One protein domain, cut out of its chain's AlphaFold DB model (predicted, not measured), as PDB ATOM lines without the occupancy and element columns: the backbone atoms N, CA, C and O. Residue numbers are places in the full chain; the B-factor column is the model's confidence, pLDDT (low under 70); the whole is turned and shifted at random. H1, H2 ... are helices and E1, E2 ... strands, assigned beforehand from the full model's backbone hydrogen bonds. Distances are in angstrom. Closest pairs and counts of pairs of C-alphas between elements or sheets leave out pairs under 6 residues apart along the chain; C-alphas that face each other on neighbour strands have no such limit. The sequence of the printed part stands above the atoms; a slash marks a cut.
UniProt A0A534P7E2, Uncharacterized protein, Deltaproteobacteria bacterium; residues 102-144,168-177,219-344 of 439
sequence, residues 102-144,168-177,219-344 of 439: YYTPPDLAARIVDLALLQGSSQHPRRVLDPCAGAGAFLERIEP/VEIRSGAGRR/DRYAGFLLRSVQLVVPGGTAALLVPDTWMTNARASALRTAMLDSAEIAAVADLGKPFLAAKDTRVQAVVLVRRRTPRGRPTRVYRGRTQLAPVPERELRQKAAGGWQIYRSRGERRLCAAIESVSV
ATOM      1  N   TYR A 102     130.403 185.532 132.354       62.78
ATOM      2  CA  TYR A 102     130.503 184.127 132.732       62.78
ATOM      3  C   TYR A 102     131.857 183.902 133.395       62.78
ATOM      4  O   TYR A 102     132.884 183.970 132.725       62.78
ATOM      5  N   TYR A 103     131.838 183.626 134.698       64.88
ATOM      6  CA  TYR A 103     133.034 183.204 135.417       64.88
ATOM      7  C   TYR A 103     133.596 181.936 134.761       64.88
ATOM      8  O   TYR A 103     132.847 180.984 134.510       64.88
ATOM      9  N   THR A 104     134.892 181.951 134.442       72.50
ATOM     10  CA  THR A 104     135.600 180.794 133.882       72.50
ATOM     11  C   THR A 104     136.024 179.892 135.037       72.50
ATOM     12  O   THR A 104     136.849 180.329 135.835       72.50
ATOM     13  N   PRO A 105     135.505 178.652 135.134       73.50
ATOM     14  CA  PRO A 105     135.895 177.734 136.200       73.50
ATOM     15  C   PRO A 105     137.421 177.514 136.246       73.50
ATOM     16  O   PRO A 105     138.030 177.403 135.174       73.50
ATOM     17  N   PRO A 106     138.050 177.408 137.435       72.69
ATOM     18  CA  PRO A 106     139.502 177.262 137.559       72.69
ATOM     19  C   PRO A 106     140.071 176.057 136.806       72.69
ATOM     20  O   PRO A 106     141.118 176.156 136.173       72.69
ATOM     21  N   ASP A 107     139.360 174.927 136.797       78.44
ATOM     22  CA  ASP A 107     139.750 173.729 136.050       78.44
ATOM     23  C   ASP A 107     139.736 173.969 134.529       78.44
ATOM     24  O   ASP A 107     140.595 173.472 133.794       78.44
ATOM     25  N   LEU A 108     138.782 174.768 134.044       83.06
ATOM     26  CA  LEU A 108     138.699 175.162 132.644       83.06
ATOM     27  C   LEU A 108     139.834 176.118 132.269       83.06
ATOM     28  O   LEU A 108     140.481 175.907 131.240       83.06
ATOM     29  N   ALA A 109     140.092 177.127 133.104       82.69
ATOM     30  CA  ALA A 109     141.207 178.053 132.931       82.69
ATOM     31  C   ALA A 109     142.544 177.299 132.916       82.69
ATOM     32  O   ALA A 109     143.340 177.479 131.990       82.69
ATOM     33  N   ALA A 110     142.731 176.363 133.853       82.56
ATOM     34  CA  ALA A 110     143.902 175.499 133.930       82.56
ATOM     35  C   ALA A 110     144.159 174.749 132.623       82.56
ATOM     36  O   ALA A 110     145.251 174.818 132.063       82.56
ATOM     37  N   ARG A 111     143.122 174.110 132.075       87.62
ATOM     38  CA  ARG A 111     143.221 173.367 130.812       87.62
ATOM     39  C   ARG A 111     143.597 174.244 129.621       87.62
ATOM     40  O   ARG A 111     144.307 173.778 128.733       87.62
ATOM     41  N   ILE A 112     143.096 175.477 129.564       90.00
ATOM     42  CA  ILE A 112     143.391 176.409 128.465       90.00
ATOM     43  C   ILE A 112     144.838 176.889 128.554       90.00
ATOM     44  O   ILE A 112     145.535 176.907 127.541       90.00
ATOM     45  N   VAL A 113     145.299 177.232 129.758       88.00
ATOM     46  CA  VAL A 113     146.689 177.625 130.014       88.00
ATOM     47  C   VAL A 113     147.640 176.481 129.684       88.00
ATOM     48  O   VAL A 113     148.595 176.688 128.943       88.00
ATOM     49  N   ASP A 114     147.357 175.266 130.155       88.94
ATOM     50  CA  ASP A 114     148.181 174.089 129.869       88.94
ATOM     51  C   ASP A 114     148.284 173.843 128.358       88.94
ATOM     52  O   ASP A 114     149.368 173.590 127.833       88.94
ATOM     53  N   LEU A 115     147.168 173.982 127.633       89.50
ATOM     54  CA  LEU A 115     147.155 173.873 126.176       89.50
ATOM     55  C   LEU A 115     147.991 174.981 125.515       89.50
ATOM     56  O   LEU A 115     148.712 174.704 124.558       89.50
ATOM     57  N   ALA A 116     147.916 176.214 126.022       90.81
ATOM     58  CA  ALA A 116     148.685 177.349 125.523       90.81
ATOM     59  C   ALA A 116     150.193 177.174 125.741       90.81
ATOM     60  O   ALA A 116     150.969 177.446 124.833       90.81
ATOM     61  N   LEU A 117     150.613 176.681 126.907       87.25
ATOM     62  CA  LEU A 117     152.023 176.417 127.213       87.25
ATOM     63  C   LEU A 117     152.567 175.231 126.410       87.25
ATOM     64  O   LEU A 117     153.718 175.250 125.977       87.25
ATOM     65  N   LEU A 118     151.737 174.209 126.191       89.44
ATOM     66  CA  LEU A 118     152.120 173.011 125.451       89.44
ATOM     67  C   LEU A 118     152.209 173.250 123.936       89.44
ATOM     68  O   LEU A 118     153.084 172.690 123.280       89.44
ATOM     69  N   GLN A 119     151.270 174.013 123.373       89.75
ATOM     70  CA  GLN A 119     151.117 174.175 121.918       89.75
ATOM     71  C   GLN A 119     151.578 175.540 121.410       89.75
ATOM     72  O   GLN A 119     151.780 175.715 120.210       89.75
ATOM     73  N   GLY A 120     151.723 176.513 122.305       85.81
ATOM     74  CA  GLY A 120     152.228 177.833 121.984       85.81
ATOM     75  C   GLY A 120     153.736 177.855 121.759       85.81
ATOM     76  O   GLY A 120     154.409 176.846 121.551       85.81
ATOM     77  N   SER A 121     154.280 179.060 121.789       82.31
ATOM     78  CA  SER A 121     155.678 179.337 121.487       82.31
ATOM     79  C   SER A 121     156.629 179.198 122.671       82.31
ATOM     80  O   SER A 121     157.836 179.129 122.448       82.31
ATOM     81  N   SER A 122     156.123 179.162 123.907       78.81
ATOM     82  CA  SER A 122     156.947 179.050 125.112       78.81
ATOM     83  C   SER A 122     156.203 178.372 126.261       78.81
ATOM     84  O   SER A 122     155.063 178.723 126.563       78.81
ATOM     85  N   GLN A 123     156.898 177.466 126.954       78.81
ATOM     86  CA  GLN A 123     156.442 176.838 128.201       78.81
ATOM     87  C   GLN A 123     156.628 177.752 129.426       78.81
ATOM     88  O   GLN A 123     156.043 177.520 130.485       78.81
ATOM     89  N   HIS A 124     157.433 178.811 129.299       77.38
ATOM     90  CA  HIS A 124     157.778 179.727 130.385       77.38
ATOM     91  C   HIS A 124     157.692 181.185 129.908       77.38
ATOM     92  O   HIS A 124     158.720 181.833 129.679       77.38
ATOM     93  N   PRO A 125     156.475 181.725 129.716       72.69
ATOM     94  CA  PRO A 125     156.307 183.096 129.259       72.69
ATOM     95  C   PRO A 125     156.842 184.095 130.290       72.69
ATOM     96  O   PRO A 125     156.574 183.984 131.486       72.69
ATOM     97  N   ARG A 126     157.586 185.101 129.815       68.44
ATOM     98  CA  ARG A 126     158.109 186.192 130.660       68.44
ATOM     99  C   ARG A 126     157.041 187.228 131.010       68.44
ATOM    100  O   ARG A 126     157.104 187.833 132.073       68.44
ATOM    101  N   ARG A 127     156.078 187.437 130.108       67.50
ATOM    102  CA  ARG A 127     154.947 188.354 130.271       67.50
ATOM    103  C   ARG A 127     153.650 187.671 129.902       67.50
ATOM    104  O   ARG A 127     153.587 186.963 128.895       67.50
ATOM    105  N   VAL A 128     152.648 187.955 130.718       72.81
ATOM    106  CA  VAL A 128     151.299 187.422 130.617       72.81
ATOM    107  C   VAL A 128     150.321 188.580 130.728       72.81
ATOM    108  O   VAL A 128     150.482 189.438 131.599       72.81
ATOM    109  N   LEU A 129     149.327 188.596 129.845       74.06
ATOM    110  CA  LEU A 129     148.243 189.571 129.844       74.06
ATOM    111  C   LEU A 129     146.896 188.850 129.764       74.06
ATOM    112  O   LEU A 129     146.723 187.972 128.917       74.06
ATOM    113  N   ASP A 130     145.958 189.279 130.608       70.19
ATOM    114  CA  ASP A 130     144.529 188.990 130.482       70.19
ATOM    115  C   ASP A 130     143.735 190.315 130.572       70.19
ATOM    116  O   ASP A 130     143.667 190.936 131.639       70.19
ATOM    117  N   PRO A 131     143.171 190.814 129.456       58.66
ATOM    118  CA  PRO A 131     142.437 192.081 129.410       58.66
ATOM    119  C   PRO A 131     140.964 191.942 129.812       58.66
ATOM    120  O   PRO A 131     140.231 192.927 129.793       58.66
ATOM    121  N   CYS A 132     140.500 190.721 130.084       64.00
ATOM    122  CA  CYS A 132     139.150 190.428 130.552       64.00
ATOM    123  C   CYS A 132     139.239 189.486 131.753       64.00
ATOM    124  O   CYS A 132     138.492 188.513 131.844       64.00
ATOM    125  N   ALA A 133     140.179 189.797 132.651       60.81
ATOM    126  CA  ALA A 133     140.600 188.895 133.712       60.81
ATOM    127  C   ALA A 133     139.470 188.526 134.671       60.81
ATOM    128  O   ALA A 133     139.478 187.420 135.205       60.81
ATOM    129  N   GLY A 134     138.506 189.426 134.889       61.91
ATOM    130  CA  GLY A 134     137.491 189.233 135.920       61.91
ATOM    131  C   GLY A 134     138.159 188.920 137.261       61.91
ATOM    132  O   GLY A 134     139.047 189.658 137.700       61.91
ATOM    133  N   ALA A 135     137.813 187.771 137.843       61.78
ATOM    134  CA  ALA A 135     138.448 187.225 139.041       61.78
ATOM    135  C   ALA A 135     139.944 186.874 138.878       61.78
ATOM    136  O   ALA A 135     140.674 186.859 139.859       61.78
ATOM    137  N   GLY A 136     140.431 186.658 137.654       63.59
ATOM    138  CA  GLY A 136     141.844 186.398 137.361       63.59
ATOM    139  C   GLY A 136     142.213 184.925 137.173       63.59
ATOM    140  O   GLY A 136     143.402 184.618 137.140       63.59
ATOM    141  N   ALA A 137     141.238 184.029 136.977       70.25
ATOM    142  CA  ALA A 137     141.442 182.573 136.924       70.25
ATOM    143  C   ALA A 137     142.539 182.098 135.940       70.25
ATOM    144  O   ALA A 137     143.215 181.100 136.184       70.25
ATOM    145  N   PHE A 138     142.749 182.798 134.817       71.81
ATOM    146  CA  PHE A 138     143.839 182.475 133.885       71.81
ATOM    147  C   PHE A 138     145.217 182.886 134.406       71.81
ATOM    148  O   PHE A 138     146.197 182.185 134.154       71.81
ATOM    149  N   LEU A 139     145.303 184.017 135.111       71.75
ATOM    150  CA  LEU A 139     146.558 184.555 135.629       71.75
ATOM    151  C   LEU A 139     147.077 183.712 136.797       71.75
ATOM    152  O   LEU A 139     148.264 183.395 136.816       71.75
ATOM    153  N   GLU A 140     146.190 183.277 137.697       68.50
ATOM    154  CA  GLU A 140     146.537 182.421 138.843       68.50
ATOM    155  C   GLU A 140     147.235 181.131 138.418       68.50
ATOM    156  O   GLU A 140     148.224 180.707 139.010       68.50
ATOM    157  N   ARG A 141     146.760 180.515 137.334       75.25
ATOM    158  CA  ARG A 141     147.335 179.261 136.846       75.25
ATOM    159  C   ARG A 141     148.774 179.411 136.339       75.25
ATOM    160  O   ARG A 141     149.513 178.422 136.353       75.25
ATOM    161  N   ILE A 142     149.152 180.586 135.827       67.81
ATOM    162  CA  ILE A 142     150.439 180.803 135.146       67.81
ATOM    163  C   ILE A 142     151.577 181.123 136.137       67.81
ATOM    164  O   ILE A 142     152.749 181.105 135.742       67.81
ATOM    165  N   GLU A 143     151.284 181.371 137.418       56.22
ATOM    166  CA  GLU A 143     152.306 181.619 138.443       56.22
ATOM    167  C   GLU A 143     152.995 180.330 138.939       56.22
ATOM    168  O   GLU A 143     152.333 179.395 139.388       56.22
ATOM    169  N   PRO A 144     154.342 180.282 138.950       39.72
ATOM    170  CA  PRO A 144     155.112 179.582 139.969       39.72
ATOM    171  C   PRO A 144     155.592 180.559 141.073       39.72
ATOM    172  O   PRO A 144     155.702 181.758 140.811       39.72
ATOM    173  N   VAL A 168     152.988 186.335 126.016       30.11
ATOM    174  CA  VAL A 168     151.900 185.377 125.803       30.11
ATOM    175  C   VAL A 168     150.637 185.990 126.393       30.11
ATOM    176  O   VAL A 168     150.659 186.543 127.487       30.11
ATOM    177  N   GLU A 169     149.542 185.928 125.661       38.84
ATOM    178  CA  GLU A 169     148.283 186.566 126.008       38.84
ATOM    179  C   GLU A 169     147.186 185.511 126.117       38.84
ATOM    180  O   GLU A 169     147.051 184.671 125.230       38.84
ATOM    181  N   ILE A 170     146.406 185.518 127.196       31.05
ATOM    182  CA  ILE A 170     145.302 184.566 127.379       31.05
ATOM    183  C   ILE A 170     144.025 185.349 127.671       31.05
ATOM    184  O   ILE A 170     144.036 186.217 128.535       31.05
ATOM    185  N   ARG A 171     142.940 185.097 126.921       48.97
ATOM    186  CA  ARG A 171     141.689 185.879 127.014       48.97
ATOM    187  C   ARG A 171     140.424 185.023 127.002       48.97
ATOM    188  O   ARG A 171     140.340 184.029 126.283       48.97
ATOM    189  N   SER A 172     139.370 185.469 127.680       29.92
ATOM    190  CA  SER A 172     138.009 184.941 127.488       29.92
ATOM    191  C   SER A 172     137.132 185.941 126.726       29.92
ATOM    192  O   SER A 172     137.153 187.137 126.999       29.92
ATOM    193  N   GLY A 173     136.384 185.467 125.723       32.75
ATOM    194  CA  GLY A 173     135.480 186.294 124.918       32.75
ATOM    195  C   GLY A 173     134.053 185.758 124.963       32.75
ATOM    196  O   GLY A 173     133.716 184.820 124.240       32.75
ATOM    197  N   ALA A 174     133.188 186.357 125.782       31.86
ATOM    198  CA  ALA A 174     131.768 186.015 125.804       31.86
ATOM    199  C   ALA A 174     130.979 186.842 124.772       31.86
ATOM    200  O   ALA A 174     131.002 188.073 124.765       31.86
ATOM    201  N   GLY A 175     130.282 186.142 123.874       26.67
ATOM    202  CA  GLY A 175     129.612 186.720 122.710       26.67
ATOM    203  C   GLY A 175     128.436 187.651 123.031       26.67
ATOM    204  O   GLY A 175     127.566 187.335 123.841       26.67
ATOM    205  N   ARG A 176     128.378 188.772 122.306       35.16
ATOM    206  CA  ARG A 176     127.188 189.608 122.096       35.16
ATOM    207  C   ARG A 176     127.120 190.012 120.622       35.16
ATOM    208  O   ARG A 176     128.160 190.248 120.011       35.16
ATOM    209  N   ARG A 177     125.889 190.178 120.131       25.17
ATOM    210  CA  ARG A 177     125.531 190.901 118.902       25.17
ATOM    211  C   ARG A 177     125.020 192.288 119.286       25.17
ATOM    212  O   ARG A 177     124.345 192.409 120.312       25.17
ATOM    213  N   ASP A 219     130.011 188.967 115.848       65.19
ATOM    214  CA  ASP A 219     130.065 188.683 117.285       65.19
ATOM    215  C   ASP A 219     131.354 189.282 117.884       65.19
ATOM    216  O   ASP A 219     132.446 189.062 117.364       65.19
ATOM    217  N   ARG A 220     131.263 189.975 119.029       67.75
ATOM    218  CA  ARG A 220     132.410 190.683 119.653       67.75
ATOM    219  C   ARG A 220     133.667 189.834 119.865       67.75
ATOM    220  O   ARG A 220     134.774 190.367 119.815       67.75
ATOM    221  N   TYR A 221     133.524 188.524 120.084       74.94
ATOM    222  CA  TYR A 221     134.678 187.637 120.264       74.94
ATOM    223  C   TYR A 221     135.584 187.593 119.017       74.94
ATOM    224  O   TYR A 221     136.772 187.315 119.150       74.94
ATOM    225  N   ALA A 222     135.057 187.891 117.822       80.19
ATOM    226  CA  ALA A 222     135.833 187.984 116.587       80.19
ATOM    227  C   ALA A 222     136.869 189.116 116.658       80.19
ATOM    228  O   ALA A 222     138.038 188.912 116.335       80.19
ATOM    229  N   GLY A 223     136.458 190.281 117.172       76.50
ATOM    230  CA  GLY A 223     137.361 191.400 117.436       76.50
ATOM    231  C   GLY A 223     138.433 191.040 118.463       76.50
ATOM    232  O   GLY A 223     139.605 191.358 118.273       76.50
ATOM    233  N   PHE A 224     138.065 190.293 119.512       78.44
ATOM    234  CA  PHE A 224     139.033 189.783 120.487       78.44
ATOM    235  C   PHE A 224     140.051 188.828 119.862       78.44
ATOM    236  O   PHE A 224     141.238 188.977 120.142       78.44
ATOM    237  N   LEU A 225     139.630 187.886 119.013       82.69
ATOM    238  CA  LEU A 225     140.542 186.967 118.322       82.69
ATOM    239  C   LEU A 225     141.604 187.733 117.521       82.69
ATOM    240  O   LEU A 225     142.799 187.550 117.758       82.69
ATOM    241  N   LEU A 226     141.167 188.645 116.649       83.06
ATOM    242  CA  LEU A 226     142.062 189.438 115.800       83.06
ATOM    243  C   LEU A 226     142.980 190.336 116.634       83.06
ATOM    244  O   LEU A 226     144.197 190.353 116.440       83.06
ATOM    245  N   ARG A 227     142.418 191.043 117.622       81.12
ATOM    246  CA  ARG A 227     143.185 191.987 118.438       81.12
ATOM    247  C   ARG A 227     144.234 191.301 119.310       81.12
ATOM    248  O   ARG A 227     145.302 191.871 119.510       81.12
ATOM    249  N   SER A 228     143.964 190.093 119.804       82.56
ATOM    250  CA  SER A 228     144.935 189.349 120.627       82.56
ATOM    251  C   SER A 228     146.184 188.994 119.829       82.56
ATOM    252  O   SER A 228     147.305 189.140 120.301       82.56
ATOM    253  N   VAL A 229     146.009 188.606 118.563       83.88
ATOM    254  CA  VAL A 229     147.153 188.359 117.678       83.88
ATOM    255  C   VAL A 229     147.935 189.644 117.410       83.88
ATOM    256  O   VAL A 229     149.156 189.600 117.359       83.88
ATOM    257  N   GLN A 230     147.276 190.795 117.271       80.50
ATOM    258  CA  GLN A 230     147.967 192.070 117.035       80.50
ATOM    259  C   GLN A 230     148.809 192.537 118.234       80.50
ATOM    260  O   GLN A 230     149.815 193.225 118.037       80.50
ATOM    261  N   LEU A 231     148.404 192.186 119.454       79.38
ATOM    262  CA  LEU A 231     149.033 192.641 120.696       79.38
ATOM    263  C   LEU A 231     150.212 191.778 121.134       79.38
ATOM    264  O   LEU A 231     151.177 192.305 121.688       79.38
ATOM    265  N   VAL A 232     150.181 190.475 120.857       78.75
ATOM    266  CA  VAL A 232     151.355 189.627 121.085       78.75
ATOM    267  C   VAL A 232     152.442 189.974 120.073       78.75
ATOM    268  O   VAL A 232     152.161 190.252 118.911       78.75
ATOM    269  N   VAL A 233     153.709 189.957 120.479       79.69
ATOM    270  CA  VAL A 233     154.831 190.138 119.538       79.69
ATOM    271  C   VAL A 233     154.820 189.062 118.445       79.69
ATOM    272  O   VAL A 233     154.228 187.999 118.651       79.69
ATOM    273  N   PRO A 234     155.499 189.254 117.299       85.00
ATOM    274  CA  PRO A 234     155.731 188.161 116.358       85.00
ATOM    275  C   PRO A 234     156.308 186.943 117.089       85.00
ATOM    276  O   PRO A 234     157.249 187.084 117.867       85.00
ATOM    277  N   GLY A 235     155.751 185.753 116.867       83.94
ATOM    278  CA  GLY A 235     156.109 184.523 117.579       83.94
ATOM    279  C   GLY A 235     155.504 184.392 118.982       83.94
ATOM    280  O   GLY A 235     155.668 183.351 119.608       83.94
ATOM    281  N   GLY A 236     154.803 185.405 119.488       86.25
ATOM    282  CA  GLY A 236     154.037 185.341 120.730       86.25
ATOM    283  C   GLY A 236     152.779 184.485 120.581       86.25
ATOM    284  O   GLY A 236     152.299 184.252 119.470       86.25
ATOM    285  N   THR A 237     152.259 184.002 121.708       89.81
ATOM    286  CA  THR A 237     151.083 183.117 121.748       89.81
ATOM    287  C   THR A 237     149.874 183.869 122.273       89.81
ATOM    288  O   THR A 237     149.977 184.492 123.321       89.81
ATOM    289  N   ALA A 238     148.737 183.765 121.594       90.62
ATOM    290  CA  ALA A 238     147.438 184.168 122.109       90.62
ATOM    291  C   ALA A 238     146.563 182.922 122.323       90.62
ATOM    292  O   ALA A 238     146.375 182.145 121.391       90.62
ATOM    293  N   ALA A 239     146.014 182.712 123.519       91.81
ATOM    294  CA  ALA A 239     145.098 181.609 123.804       91.81
ATOM    295  C   ALA A 239     143.734 182.139 124.240       91.81
ATOM    296  O   ALA A 239     143.647 182.958 125.149       91.81
ATOM    297  N   LEU A 240     142.660 181.701 123.586       89.75
ATOM    298  CA  LEU A 240     141.333 182.242 123.838       89.75
ATOM    299  C   LEU A 240     140.275 181.177 124.072       89.75
ATOM    300  O   LEU A 240     140.228 180.173 123.365       89.75
ATOM    301  N   LEU A 241     139.370 181.460 125.010       88.50
ATOM    302  CA  LEU A 241     138.100 180.756 125.151       88.50
ATOM    303  C   LEU A 241     137.015 181.494 124.367       88.50
ATOM    304  O   LEU A 241     136.637 182.612 124.726       88.50
ATOM    305  N   VAL A 242     136.509 180.868 123.305       87.69
ATOM    306  CA  VAL A 242     135.530 181.477 122.390       87.69
ATOM    307  C   VAL A 242     134.388 180.516 122.055       87.69
ATOM    308  O   VAL A 242     134.552 179.301 122.184       87.69
ATOM    309  N   PRO A 243     133.222 181.012 121.604       84.94
ATOM    310  CA  PRO A 243     132.178 180.167 121.036       84.94
ATOM    311  C   PRO A 243     132.669 179.342 119.835       84.94
ATOM    312  O   PRO A 243     133.607 179.723 119.130       84.94
ATOM    313  N   ASP A 244     132.000 178.225 119.563       84.38
ATOM    314  CA  ASP A 244     132.285 177.353 118.414       84.38
ATOM    315  C   ASP A 244     131.728 177.881 117.078       84.38
ATOM    316  O   ASP A 244     132.069 177.369 116.013       84.38
ATOM    317  N   THR A 245     130.880 178.912 117.110       81.38
ATOM    318  CA  THR A 245     130.076 179.329 115.954       81.38
ATOM    319  C   THR A 245     130.906 179.783 114.756       81.38
ATOM    320  O   THR A 245     130.492 179.540 113.620       81.38
ATOM    321  N   TRP A 246     132.084 180.379 114.965       85.06
ATOM    322  CA  TRP A 246     132.972 180.761 113.863       85.06
ATOM    323  C   TRP A 246     133.658 179.581 113.174       85.06
ATOM    324  O   TRP A 246     134.201 179.759 112.088       85.06
ATOM    325  N   MET A 247     133.616 178.375 113.746       87.56
ATOM    326  CA  MET A 247     134.191 177.194 113.105       87.56
ATOM    327  C   MET A 247     133.349 176.779 111.913       87.56
ATOM    328  O   MET A 247     133.877 176.600 110.826       87.56
ATOM    329  N   THR A 248     132.034 176.654 112.090       84.19
ATOM    330  CA  THR A 248     131.164 175.997 111.103       84.19
ATOM    331  C   THR A 248     130.232 176.946 110.362       84.19
ATOM    332  O   THR A 248     129.627 176.548 109.374       84.19
ATOM    333  N   ASN A 249     130.052 178.184 110.827       82.56
ATOM    334  CA  ASN A 249     129.167 179.132 110.158       82.56
ATOM    335  C   ASN A 249     129.849 179.717 108.915       82.56
ATOM    336  O   ASN A 249     130.906 180.340 109.034       82.56
ATOM    337  N   ALA A 250     129.228 179.588 107.741       81.19
ATOM    338  CA  ALA A 250     129.727 180.171 106.492       81.19
ATOM    339  C   ALA A 250     129.977 181.687 106.608       81.19
ATOM    340  O   ALA A 250     130.972 182.192 106.099       81.19
ATOM    341  N   ARG A 251     129.162 182.405 107.397       80.75
ATOM    342  CA  ARG A 251     129.324 183.856 107.632       80.75
ATOM    343  C   ARG A 251     130.623 184.242 108.338       80.75
ATOM    344  O   ARG A 251     131.016 185.394 108.289       80.75
ATOM    345  N   ALA A 252     131.288 183.298 109.000       85.25
ATOM    346  CA  ALA A 252     132.582 183.540 109.629       85.25
ATOM    347  C   ALA A 252     133.770 183.269 108.683       85.25
ATOM    348  O   ALA A 252     134.897 183.147 109.154       85.25
ATOM    349  N   SER A 253     133.531 183.165 107.368       87.12
ATOM    350  CA  SER A 253     134.576 182.961 106.355       87.12
ATOM    351  C   SER A 253     135.671 184.024 106.438       87.12
ATOM    352  O   SER A 253     136.831 183.681 106.654       87.12
ATOM    353  N   ALA A 254     135.295 185.306 106.395       84.62
ATOM    354  CA  ALA A 254     136.246 186.415 106.458       84.62
ATOM    355  C   ALA A 254     137.081 186.392 107.751       84.62
ATOM    356  O   ALA A 254     138.297 186.556 107.705       84.62
ATOM    357  N   LEU A 255     136.458 186.076 108.895       87.12
ATOM    358  CA  LEU A 255     137.174 185.905 110.161       87.12
ATOM    359  C   LEU A 255     138.187 184.754 110.092       87.12
ATOM    360  O   LEU A 255     139.326 184.925 110.513       87.12
ATOM    361  N   ARG A 256     137.801 183.586 109.566       91.75
ATOM    362  CA  ARG A 256     138.716 182.440 109.424       91.75
ATOM    363  C   ARG A 256     139.904 182.773 108.525       91.75
ATOM    364  O   ARG A 256     141.029 182.441 108.891       91.75
ATOM    365  N   THR A 257     139.666 183.444 107.400       90.31
ATOM    366  CA  THR A 257     140.719 183.888 106.476       90.31
ATOM    367  C   THR A 257     141.660 184.882 107.152       90.31
ATOM    368  O   THR A 257     142.850 184.599 107.266       90.31
ATOM    369  N   ALA A 258     141.126 185.962 107.733       88.75
ATOM    370  CA  ALA A 258     141.923 186.966 108.438       88.75
ATOM    371  C   ALA A 258     142.753 186.361 109.584       88.75
ATOM    372  O   ALA A 258     143.909 186.740 109.804       88.75
ATOM    373  N   MET A 259     142.195 185.374 110.295       89.44
ATOM    374  CA  MET A 259     142.921 184.650 111.333       89.44
ATOM    375  C   MET A 259     144.083 183.828 110.777       89.44
ATOM    376  O   MET A 259     145.179 183.879 111.336       89.44
ATOM    377  N   LEU A 260     143.856 183.084 109.691       91.25
ATOM    378  CA  LEU A 260     144.900 182.305 109.031       91.25
ATOM    379  C   LEU A 260     145.987 183.201 108.434       91.25
ATOM    380  O   LEU A 260     147.135 182.783 108.377       91.25
ATOM    381  N   ASP A 261     145.674 184.423 108.018       88.81
ATOM    382  CA  ASP A 261     146.671 185.353 107.479       88.81
ATOM    383  C   ASP A 261     147.518 186.002 108.580       88.81
ATOM    384  O   ASP A 261     148.711 186.241 108.394       88.81
ATOM    385  N   SER A 262     146.937 186.209 109.763       87.06
ATOM    386  CA  SER A 262     147.595 186.896 110.882       87.06
ATOM    387  C   SER A 262     148.363 185.954 111.823       87.06
ATOM    388  O   SER A 262     149.330 186.362 112.477       87.06
ATOM    389  N   ALA A 263     147.948 184.687 111.920       90.44
ATOM    390  CA  ALA A 263     148.475 183.729 112.889       90.44
ATOM    391  C   ALA A 263     148.590 182.302 112.337       90.44
ATOM    392  O   ALA A 263     147.975 181.923 111.341       90.44
ATOM    393  N   GLU A 264     149.403 181.496 113.010       92.44
ATOM    394  CA  GLU A 264     149.313 180.040 112.980       92.44
ATOM    395  C   GLU A 264     148.283 179.602 114.028       92.44
ATOM    396  O   GLU A 264     148.355 180.016 115.187       92.44
ATOM    397  N   ILE A 265     147.329 178.755 113.641       94.25
ATOM    398  CA  ILE A 265     146.415 178.120 114.595       94.25
ATOM    399  C   ILE A 265     147.124 176.880 115.135       94.25
ATOM    400  O   ILE A 265     147.058 175.807 114.538       94.25
ATOM    401  N   ALA A 266     147.834 177.028 116.249       93.88
ATOM    402  CA  ALA A 266     148.631 175.950 116.824       93.88
ATOM    403  C   ALA A 266     147.750 174.828 117.390       93.88
ATOM    404  O   ALA A 266     148.019 173.642 117.176       93.88
ATOM    405  N   ALA A 267     146.657 175.189 118.069       95.69
ATOM    406  CA  ALA A 267     145.718 174.210 118.596       95.69
ATOM    407  C   ALA A 267     144.281 174.717 118.683       95.69
ATOM    408  O   ALA A 267     144.028 175.898 118.906       95.69
ATOM    409  N   VAL A 268     143.338 173.785 118.574       95.69
ATOM    410  CA  VAL A 268     141.921 174.007 118.856       95.69
ATOM    411  C   VAL A 268     141.398 172.856 119.709       95.69
ATOM    412  O   VAL A 268     141.549 171.689 119.344       95.69
ATOM    413  N   ALA A 269     140.766 173.164 120.837       93.88
ATOM    414  CA  ALA A 269     140.144 172.177 121.707       93.88
ATOM    415  C   ALA A 269     138.655 172.460 121.875       93.88
ATOM    416  O   ALA A 269     138.267 173.498 122.400       93.88
ATOM    417  N   ASP A 270     137.824 171.502 121.485       91.81
ATOM    418  CA  ASP A 270     136.395 171.525 121.749       91.81
ATOM    419  C   ASP A 270     136.133 171.183 123.220       91.81
ATOM    420  O   ASP A 270     136.374 170.057 123.672       91.81
ATOM    421  N   LEU A 271     135.637 172.166 123.969       88.12
ATOM    422  CA  LEU A 271     135.395 172.065 125.407       88.12
ATOM    423  C   LEU A 271     133.926 171.778 125.734       88.12
ATOM    424  O   LEU A 271     133.558 171.681 126.905       88.12
ATOM    425  N   GLY A 272     133.075 171.598 124.722       85.88
ATOM    426  CA  GLY A 272     131.662 171.334 124.935       85.88
ATOM    427  C   GLY A 272     130.966 172.515 125.605       85.88
ATOM    428  O   GLY A 272     131.113 173.654 125.174       85.88
ATOM    429  N   LYS A 273     130.169 172.237 126.639       83.31
ATOM    430  CA  LYS A 273     129.317 173.215 127.334       83.31
ATOM    431  C   LYS A 273     129.700 173.301 128.814       83.31
ATOM    432  O   LYS A 273     128.949 172.805 129.653       83.31
ATOM    433  N   PRO A 274     130.872 173.870 129.136       76.31
ATOM    434  CA  PRO A 274     131.397 173.850 130.495       76.31
ATOM    435  C   PRO A 274     130.655 174.820 131.426       76.31
ATOM    436  O   PRO A 274     130.658 174.643 132.637       76.31
ATOM    437  N   PHE A 275     129.969 175.827 130.881       71.94
ATOM    438  CA  PHE A 275     129.296 176.846 131.679       71.94
ATOM    439  C   PHE A 275     127.883 176.426 132.095       71.94
ATOM    440  O   PHE A 275     126.960 176.396 131.277       71.94
ATOM    441  N   LEU A 276     127.666 176.222 133.398       63.19
ATOM    442  CA  LEU A 276     126.336 175.948 133.964       63.19
ATOM    443  C   LEU A 276     125.329 177.077 133.689       63.19
ATOM    444  O   LEU A 276     124.147 176.819 133.448       63.19
ATOM    445  N   ALA A 277     125.801 178.327 133.701       54.84
ATOM    446  CA  ALA A 277     125.004 179.527 133.450       54.84
ATOM    447  C   ALA A 277     124.705 179.774 131.958       54.84
ATOM    448  O   ALA A 277     123.719 180.437 131.632       54.84
ATOM    449  N   ALA A 278     125.523 179.216 131.061       61.03
ATOM    450  CA  ALA A 278     125.408 179.317 129.607       61.03
ATOM    451  C   ALA A 278     125.255 177.924 128.982       61.03
ATOM    452  O   ALA A 278     126.042 177.504 128.137       61.03
ATOM    453  N   LYS A 279     124.186 177.217 129.375       59.47
ATOM    454  CA  LYS A 279     123.874 175.844 128.920       59.47
ATOM    455  C   LYS A 279     123.781 175.699 127.393       59.47
ATOM    456  O   LYS A 279     123.893 174.593 126.866       59.47
ATOM    457  N   ASP A 280     123.594 176.810 126.692       62.44
ATOM    458  CA  ASP A 280     123.390 176.866 125.246       62.44
ATOM    459  C   ASP A 280     124.697 177.084 124.484       62.44
ATOM    460  O   ASP A 280     124.767 176.786 123.291       62.44
ATOM    461  N   THR A 281     125.737 177.558 125.169       69.25
ATOM    462  CA  THR A 281     126.982 177.985 124.544       69.25
ATOM    463  C   THR A 281     127.972 176.833 124.547       69.25
ATOM    464  O   THR A 281     128.492 176.446 125.595       69.25
ATOM    465  N   ARG A 282     128.232 176.281 123.358       82.38
ATOM    466  CA  ARG A 282     129.406 175.439 123.145       82.38
ATOM    467  C   ARG A 282     130.618 176.349 122.961       82.38
ATOM    468  O   ARG A 282     130.530 177.352 122.254       82.38
ATOM    469  N   VAL A 283     131.721 176.020 123.615       85.44
ATOM    470  CA  VAL A 283     132.955 176.809 123.567       85.44
ATOM    471  C   VAL A 283     134.147 175.941 123.212       85.44
ATOM    472  O   VAL A 283     134.122 174.714 123.331       85.44
ATOM    473  N   GLN A 284     135.204 176.613 122.793       90.38
ATOM    474  CA  GLN A 284     136.469 176.024 122.410       90.38
ATOM    475  C   GLN A 284     137.622 176.872 122.931       90.38
ATOM    476  O   GLN A 284     137.515 178.099 123.007       90.38
ATOM    477  N   ALA A 285     138.724 176.207 123.257       92.88
ATOM    478  CA  ALA A 285     140.008 176.866 123.412       92.88
ATOM    479  C   ALA A 285     140.683 176.946 122.043       92.88
ATOM    480  O   ALA A 285     140.724 175.951 121.319       92.88
ATOM    481  N   VAL A 286     141.234 178.102 121.703       94.62
ATOM    482  CA  VAL A 286     141.997 178.321 120.472       94.62
ATOM    483  C   VAL A 286     143.354 178.873 120.870       94.62
ATOM    484  O   VAL A 286     143.417 179.881 121.563       94.62
ATOM    485  N   VAL A 287     144.429 178.218 120.439       94.69
ATOM    486  CA  VAL A 287     145.807 178.670 120.635       94.69
ATOM    487  C   VAL A 287     146.341 179.155 119.298       94.69
ATOM    488  O   VAL A 287     146.370 178.415 118.314       94.69
ATOM    489  N   LEU A 288     146.754 180.412 119.281       93.12
ATOM    490  CA  LEU A 288     147.224 181.154 118.127       93.12
ATOM    491  C   LEU A 288     148.674 181.557 118.370       93.12
ATOM    492  O   LEU A 288     149.015 182.004 119.461       93.12
ATOM    493  N   VAL A 289     149.519 181.456 117.354       90.88
ATOM    494  CA  VAL A 289     150.892 181.966 117.396       90.88
ATOM    495  C   VAL A 289     151.028 183.027 116.316       90.88
ATOM    496  O   VAL A 289     150.814 182.744 115.136       90.88
ATOM    497  N   ARG A 290     151.363 184.267 116.695       89.31
ATOM    498  CA  ARG A 290     151.535 185.347 115.712       89.31
ATOM    499  C   ARG A 290     152.684 185.002 114.776       89.31
ATOM    500  O   ARG A 290     153.771 184.629 115.224       89.31
ATOM    501  N   ARG A 291     152.463 185.158 113.473       77.81
ATOM    502  CA  ARG A 291     153.459 184.809 112.455       77.81
ATOM    503  C   ARG A 291     154.732 185.659 112.606       77.81
ATOM    504  O   ARG A 291     154.660 186.881 112.693       77.81
ATOM    505  N   ARG A 292     155.895 184.992 112.623       68.94
ATOM    506  CA  ARG A 292     157.193 185.561 112.183       68.94
ATOM    507  C   ARG A 292     157.474 185.121 110.749       68.94
ATOM    508  O   ARG A 292     157.755 185.940 109.892       68.94
ATOM    509  N   THR A 293     157.319 183.819 110.523       65.62
ATOM    510  CA  THR A 293     157.424 183.099 109.252       65.62
ATOM    511  C   THR A 293     156.481 181.885 109.306       65.62
ATOM    512  O   THR A 293     156.241 181.367 110.405       65.62
ATOM    513  N   PRO A 294     155.908 181.420 108.179       63.91
ATOM    514  CA  PRO A 294     155.067 180.225 108.170       63.91
ATOM    515  C   PRO A 294     155.886 178.996 108.580       63.91
ATOM    516  O   PRO A 294     156.838 178.629 107.897       63.91
ATOM    517  N   ARG A 295     155.527 178.341 109.691       66.12
ATOM    518  CA  ARG A 295     156.190 177.098 110.128       66.12
ATOM    519  C   ARG A 295     155.575 175.839 109.516       66.12
ATOM    520  O   ARG A 295     156.122 174.757 109.696       66.12
ATOM    521  N   GLY A 296     154.424 175.966 108.847       71.31
ATOM    522  CA  GLY A 296     153.718 174.854 108.200       71.31
ATOM    523  C   GLY A 296     153.264 173.745 109.157       71.31
ATOM    524  O   GLY A 296     152.916 172.654 108.705       71.31
ATOM    525  N   ARG A 297     153.281 173.986 110.474       84.00
ATOM    526  CA  ARG A 297     152.896 172.979 111.464       84.00
ATOM    527  C   ARG A 297     151.390 172.730 111.377       84.00
ATOM    528  O   ARG A 297     150.614 173.677 111.247       84.00
ATOM    529  N   PRO A 298     150.951 171.465 111.439       92.00
ATOM    530  CA  PRO A 298     149.535 171.166 111.403       92.00
ATOM    531  C   PRO A 298     148.885 171.535 112.742       92.00
ATOM    532  O   PRO A 298     149.428 171.255 113.813       92.00
ATOM    533  N   THR A 299     147.689 172.112 112.677       95.00
ATOM    534  CA  THR A 299     146.878 172.467 113.841       95.00
ATOM    535  C   THR A 299     146.530 171.222 114.645       95.00
ATOM    536  O   THR A 299     145.949 170.266 114.122       95.00
ATOM    537  N   ARG A 300     146.841 171.236 115.942       95.62
ATOM    538  CA  ARG A 300     146.462 170.163 116.868       95.62
ATOM    539  C   ARG A 300     144.998 170.310 117.261       95.62
ATOM    540  O   ARG A 300     144.567 171.383 117.669       95.62
ATOM    541  N   VAL A 301     144.229 169.232 117.154       94.75
ATOM    542  CA  VAL A 301     142.786 169.260 117.424       94.75
ATOM    543  C   VAL A 301     142.463 168.355 118.598       94.75
ATOM    544  O   VAL A 301     142.930 167.220 118.645       94.75
ATOM    545  N   TYR A 302     141.639 168.837 119.524       93.00
ATOM    546  CA  TYR A 302     141.209 168.084 120.698       93.00
ATOM    547  C   TYR A 302     139.686 168.093 120.835       93.00
ATOM    548  O   TYR A 302     139.026 169.090 120.542       93.00
ATOM    549  N   ARG A 303     139.131 166.988 121.339       89.88
ATOM    550  CA  ARG A 303     137.757 166.895 121.845       89.88
ATOM    551  C   ARG A 303     137.831 166.536 123.325       89.88
ATOM    552  O   ARG A 303     138.186 165.415 123.681       89.88
ATOM    553  N   GLY A 304     137.543 167.496 124.202       86.56
ATOM    554  CA  GLY A 304     137.807 167.342 125.630       86.56
ATOM    555  C   GLY A 304     139.310 167.226 125.909       86.56
ATOM    556  O   GLY A 304     140.035 168.207 125.766       86.56
ATOM    557  N   ARG A 305     139.762 166.042 126.339       84.94
ATOM    558  CA  ARG A 305     141.188 165.706 126.535       84.94
ATOM    559  C   ARG A 305     141.745 164.822 125.411       84.94
ATOM    560  O   ARG A 305     142.949 164.619 125.332       84.94
ATOM    561  N   THR A 306     140.878 164.304 124.544       88.69
ATOM    562  CA  THR A 306     141.244 163.366 123.483       88.69
ATOM    563  C   THR A 306     141.826 164.121 122.298       88.69
ATOM    564  O   THR A 306     141.139 164.962 121.713       88.69
ATOM    565  N   GLN A 307     143.066 163.813 121.920       91.31
ATOM    566  CA  GLN A 307     143.657 164.351 120.698       91.31
ATOM    567  C   GLN A 307     143.048 163.657 119.469       91.31
ATOM    568  O   GLN A 307     142.952 162.433 119.408       91.31
ATOM    569  N   LEU A 308     142.637 164.452 118.486       90.38
ATOM    570  CA  LEU A 308     142.165 164.003 117.180       90.38
ATOM    571  C   LEU A 308     143.278 164.130 116.130       90.38
ATOM    572  O   LEU A 308     144.386 164.598 116.409       90.38
ATOM    573  N   ALA A 309     142.974 163.722 114.896       88.94
ATOM    574  CA  ALA A 309     143.888 163.899 113.775       88.94
ATOM    575  C   ALA A 309     144.224 165.395 113.587       88.94
ATOM    576  O   ALA A 309     143.299 166.214 113.519       88.94
ATOM    577  N   PRO A 310     145.517 165.762 113.506       92.38
ATOM    578  CA  PRO A 310     145.914 167.142 113.277       92.38
ATOM    579  C   PRO A 310     145.531 167.581 111.857       92.38
ATOM    580  O   PRO A 310     145.371 166.752 110.958       92.38
ATOM    581  N   VAL A 311     145.371 168.889 111.658       92.50
ATOM    582  CA  VAL A 311     144.852 169.458 110.408       92.50
ATOM    583  C   VAL A 311     145.893 170.374 109.771       92.50
ATOM    584  O   VAL A 311     146.268 171.373 110.380       92.50
ATOM    585  N   PRO A 312     146.372 170.067 108.554       92.88
ATOM    586  CA  PRO A 312     147.285 170.947 107.834       92.88
ATOM    587  C   PRO A 312     146.651 172.309 107.529       92.88
ATOM    588  O   PRO A 312     145.475 172.378 107.170       92.88
ATOM    589  N   GLU A 313     147.448 173.380 107.554       92.00
ATOM    590  CA  GLU A 313     146.969 174.735 107.236       92.00
ATOM    591  C   GLU A 313     146.302 174.815 105.853       92.00
ATOM    592  O   GLU A 313     145.273 175.471 105.703       92.00
ATOM    593  N   ARG A 314     146.823 174.082 104.856       92.38
ATOM    594  CA  ARG A 314     146.213 174.005 103.516       92.38
ATOM    595  C   ARG A 314     144.746 173.567 103.554       92.38
ATOM    596  O   ARG A 314     143.931 174.112 102.819       92.38
ATOM    597  N   GLU A 315     144.394 172.626 104.436       91.56
ATOM    598  CA  GLU A 315     143.013 172.158 104.580       91.56
ATOM    599  C   GLU A 315     142.151 173.237 105.245       91.56
ATOM    600  O   GLU A 315     141.011 173.455 104.834       91.56
ATOM    601  N   LEU A 316     142.696 173.948 106.241       93.38
ATOM    602  CA  LEU A 316     141.999 175.067 106.877       93.38
ATOM    603  C   LEU A 316     141.717 176.192 105.877       93.38
ATOM    604  O   LEU A 316     140.600 176.705 105.857       93.38
ATOM    605  N   ARG A 317     142.687 176.533 105.019       93.44
ATOM    606  CA  ARG A 317     142.516 177.534 103.955       93.44
ATOM    607  C   ARG A 317     141.464 177.103 102.943       93.44
ATOM    608  O   ARG A 317     140.519 177.846 102.707       93.44
ATOM    609  N   GLN A 318     141.566 175.880 102.423       93.00
ATOM    610  CA  GLN A 318     140.605 175.344 101.454       93.00
ATOM    611  C   GLN A 318     139.166 175.361 101.991       93.00
ATOM    612  O   GLN A 318     138.221 175.620 101.251       93.00
ATOM    613  N   LYS A 319     138.987 175.108 103.293       91.50
ATOM    614  CA  LYS A 319     137.668 175.044 103.941       91.50
ATOM    615  C   LYS A 319     137.258 176.341 104.639       91.50
ATOM    616  O   LYS A 319     136.236 176.360 105.326       91.50
ATOM    617  N   ALA A 320     138.012 177.430 104.475       90.94
ATOM    618  CA  ALA A 320     137.722 178.696 105.141       90.94
ATOM    619  C   ALA A 320     136.351 179.262 104.738       90.94
ATOM    620  O   ALA A 320     135.670 179.803 105.600       90.94
ATOM    621  N   ALA A 321     135.876 179.052 103.507       88.00
ATOM    622  CA  ALA A 321     134.553 179.518 103.077       88.00
ATOM    623  C   ALA A 321     133.392 178.741 103.729       88.00
ATOM    624  O   ALA A 321     132.524 179.331 104.375       88.00
ATOM    625  N   GLY A 322     133.405 177.409 103.620       82.62
ATOM    626  CA  GLY A 322     132.312 176.542 104.086       82.62
ATOM    627  C   GLY A 322     132.320 176.237 105.587       82.62
ATOM    628  O   GLY A 322     131.291 175.859 106.147       82.62
ATOM    629  N   GLY A 323     133.461 176.422 106.253       90.06
ATOM    630  CA  GLY A 323     133.643 176.131 107.670       90.06
ATOM    631  C   GLY A 323     134.464 174.870 107.944       90.06
ATOM    632  O   GLY A 323     134.595 173.947 107.142       90.06
ATOM    633  N   TRP A 324     135.032 174.833 109.140       91.31
ATOM    634  CA  TRP A 324     135.940 173.817 109.636       91.31
ATOM    635  C   TRP A 324     135.203 172.725 110.405       91.31
ATOM    636  O   TRP A 324     134.766 172.911 111.538       91.31
ATOM    637  N   GLN A 325     135.156 171.532 109.814       87.31
ATOM    638  CA  GLN A 325     134.660 170.309 110.456       87.31
ATOM    639  C   GLN A 325     135.806 169.506 111.093       87.31
ATOM    640  O   GLN A 325     135.883 168.282 110.980       87.31
ATOM    641  N   ILE A 326     136.743 170.208 111.738       88.19
ATOM    642  CA  ILE A 326     138.027 169.639 112.178       88.19
ATOM    643  C   ILE A 326     137.884 168.630 113.319       88.19
ATOM    644  O   ILE A 326     138.751 167.778 113.499       88.19
ATOM    645  N   TYR A 327     136.757 168.670 114.028       87.12
ATOM    646  CA  TYR A 327     136.436 167.746 115.109       87.12
ATOM    647  C   TYR A 327     136.001 166.361 114.633       87.12
ATOM    648  O   TYR A 327     135.772 165.497 115.475       87.12
ATOM    649  N   ARG A 328     135.876 166.126 113.321       84.50
ATOM    650  CA  ARG A 328     135.637 164.791 112.763       84.50
ATOM    651  C   ARG A 328     136.926 163.968 112.811       84.50
ATOM    652  O   ARG A 328     137.972 164.409 112.323       84.50
ATOM    653  N   SER A 329     136.831 162.763 113.357       79.44
ATOM    654  CA  SER A 329     137.833 161.703 113.249       79.44
ATOM    655  C   SER A 329     138.114 161.351 111.784       79.44
ATOM    656  O   SER A 329     137.345 161.682 110.880       79.44
ATOM    657  N   ARG A 330     139.215 160.634 111.526       80.00
ATOM    658  CA  ARG A 330     139.564 160.194 110.165       80.00
ATOM    659  C   ARG A 330     138.464 159.330 109.535       80.00
ATOM    660  O   ARG A 330     138.191 159.484 108.349       80.00
ATOM    661  N   GLY A 331     137.830 158.461 110.327       85.62
ATOM    662  CA  GLY A 331     136.701 157.634 109.891       85.62
ATOM    663  C   GLY A 331     135.475 158.471 109.530       85.62
ATOM    664  O   GLY A 331     134.965 158.346 108.424       85.62
ATOM    665  N   GLU A 332     135.071 159.401 110.405       87.56
ATOM    666  CA  GLU A 332     133.949 160.316 110.137       87.56
ATOM    667  C   GLU A 332     134.201 161.174 108.890       87.56
ATOM    668  O   GLU A 332     133.294 161.371 108.089       87.56
ATOM    669  N   ARG A 333     135.433 161.658 108.674       83.69
ATOM    670  CA  ARG A 333     135.776 162.420 107.462       83.69
ATOM    671  C   ARG A 333     135.634 161.583 106.194       83.69
ATOM    672  O   ARG A 333     135.065 162.077 105.230       83.69
ATOM    673  N   ARG A 334     136.133 160.341 106.197       88.25
ATOM    674  CA  ARG A 334     136.003 159.418 105.057       88.25
ATOM    675  C   ARG A 334     134.542 159.100 104.761       88.25
ATOM    676  O   ARG A 334     134.140 159.172 103.609       88.25
ATOM    677  N   LEU A 335     133.759 158.803 105.798       92.81
ATOM    678  CA  LEU A 335     132.335 158.515 105.656       92.81
ATOM    679  C   LEU A 335     131.571 159.721 105.100       92.81
ATOM    680  O   LEU A 335     130.829 159.570 104.138       92.81
ATOM    681  N   CYS A 336     131.781 160.919 105.657       89.56
ATOM    682  CA  CYS A 336     131.147 162.129 105.133       89.56
ATOM    683  C   CYS A 336     131.545 162.393 103.679       89.56
ATOM    684  O   CYS A 336     130.668 162.682 102.883       89.56
ATOM    685  N   ALA A 337     132.826 162.243 103.325       87.75
ATOM    686  CA  ALA A 337     133.279 162.430 101.949       87.75
ATOM    687  C   ALA A 337     132.641 161.417 100.983       87.75
ATOM    688  O   ALA A 337     132.244 161.794  99.887       87.75
ATOM    689  N   ALA A 338     132.497 160.152 101.394       94.56
ATOM    690  CA  ALA A 338     131.821 159.137 100.591       94.56
ATOM    691  C   ALA A 338     130.336 159.479 100.388       94.56
ATOM    692  O   ALA A 338     129.857 159.443  99.261       94.56
ATOM    693  N   ILE A 339     129.633 159.892 101.451       95.00
ATOM    694  CA  ILE A 339     128.237 160.347 101.362       95.00
ATOM    695  C   ILE A 339     128.133 161.560 100.429       95.00
ATOM    696  O   ILE A 339     127.319 161.557  99.515       95.00
ATOM    697  N   GLU A 340     128.975 162.574 100.630       90.88
ATOM    698  CA  GLU A 340     129.001 163.803  99.829       90.88
ATOM    699  C   GLU A 340     129.306 163.513  98.347       90.88
ATOM    700  O   GLU A 340     128.707 164.144  97.486       90.88
ATOM    701  N   SER A 341     130.154 162.525  98.028       94.50
ATOM    702  CA  SER A 341     130.504 162.175  96.638       94.50
ATOM    703  C   SER A 341     129.375 161.550  95.816       94.50
ATOM    704  O   SER A 341     129.452 161.550  94.591       94.50
ATOM    705  N   VAL A 342     128.342 161.018  96.473       95.88
ATOM    706  CA  VAL A 342     127.189 160.375  95.817       95.88
ATOM    707  C   VAL A 342     125.876 161.109  96.098       95.88
ATOM    708  O   VAL A 342     124.805 160.607  95.769       95.88
ATOM    709  N   SER A 343     125.943 162.279  96.740       94.94
ATOM    710  CA  SER A 343     124.775 163.066  97.137       94.94
ATOM    711  C   SER A 343     124.730 164.395  96.396       94.94
ATOM    712  O   SER A 343     125.762 164.991  96.102       94.94
ATOM    713  N   VAL A 344     123.521 164.911  96.192       93.38
ATOM    714  CA  VAL A 344     123.300 166.297  95.767       93.38
ATOM    715  C   VAL A 344     123.010 167.178  96.987       93.38
ATOM    716  O   VAL A 344     122.297 166.746  97.904       93.38
TER     717      VAL A 344
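This is residues 102 to 144, 168 to 177 and 219 to 344 of the 439 residues of an uncharacterized protein of Deltaproteobacteria bacterium (UniProt A0A534P7E2). A twisted six-stranded sheet makes the core of three layers, helices on both faces of a sheet: H1 and H2 cover one face, H3 and H5 pack on the other. H7 reaches away from this body, and residues 337 to 344 stick out. The printed part has 179 residues, with seven named helices and six named strands in the order H1 E1 H2 E2 H3 E3 H4 H5 E4 E5 E6 H6 H7. The sheet's order is E1 E2 E3 E5 E4 E6, mixed, and the class is mixed, helices and strands. The whole is compact, with a radius of gyration of the C-alphas of 16.0 A and spans of 54 by 40 by 31 A.

Start at the hairpin of E4, residues 263 to 272, and E5, residues 283 to 290, antiparallel with N 285 and O 269 at 2.9 A. E3, residues 237 to 243, is antiparallel to E5, with N 286 and O 240 at 2.8 A. E2, residues 168 to 172, is parallel to E3, with N 171 and O 239 at 2.9 A. Edge strand E1, residues 128 to 130, is parallel to E2, with N 170 and O 129 at 3.0 A. The other edge strand, E6, residues 300 to 303, is parallel to E4, with N 268 and O 300 at 2.8 A; these N and O pairs are within hydrogen-bond range. H1, residues 106 to 119, has a height over the sheet of 8.3 A. On the same face H2, residues 137 to 142, touches H1 at a steep tilt of 44 degrees, closest at C-alphas Ala 109 and Phe 138, 5.2 A. On the opposite face H3, residues 220 to 231, touches H5, residues 250 to 262, closest at C-alphas Leu 226 and Met 259, 6.6 A. E3, H4 (residues 245 to 248), H5 and E4 form a split strand-helix-strand unit, E5 lying between its two strands, with a right-handed crossover; H4 and H5 touch only at the corner. H6, residues 313 to 318, is close but not clearly touching H5; H7, residues 330 to 341, touches no helix. Every O i to N i+4 pair is within range in H1, H3, H6 and H7; H5 has 7 of 9, H2 0 of 2 with 1 of 3 O i to N i+3, and H4 is too short.

Find C-alpha 106 at (139.502, 177.262, 137.559); H1 runs 19.7 A from there. E4 spans 24.1 A and E5 21.9 A. H7 ends at C-alpha 341, (130.504, 162.175, 96.638).

Cuts leave C-alphas 144 and 168 15.6 A apart, and 177 and 219 5.3 A. H6 to H7 is a long link. Look for pLDDT under 70 in 36 residues, among them 168 to 177.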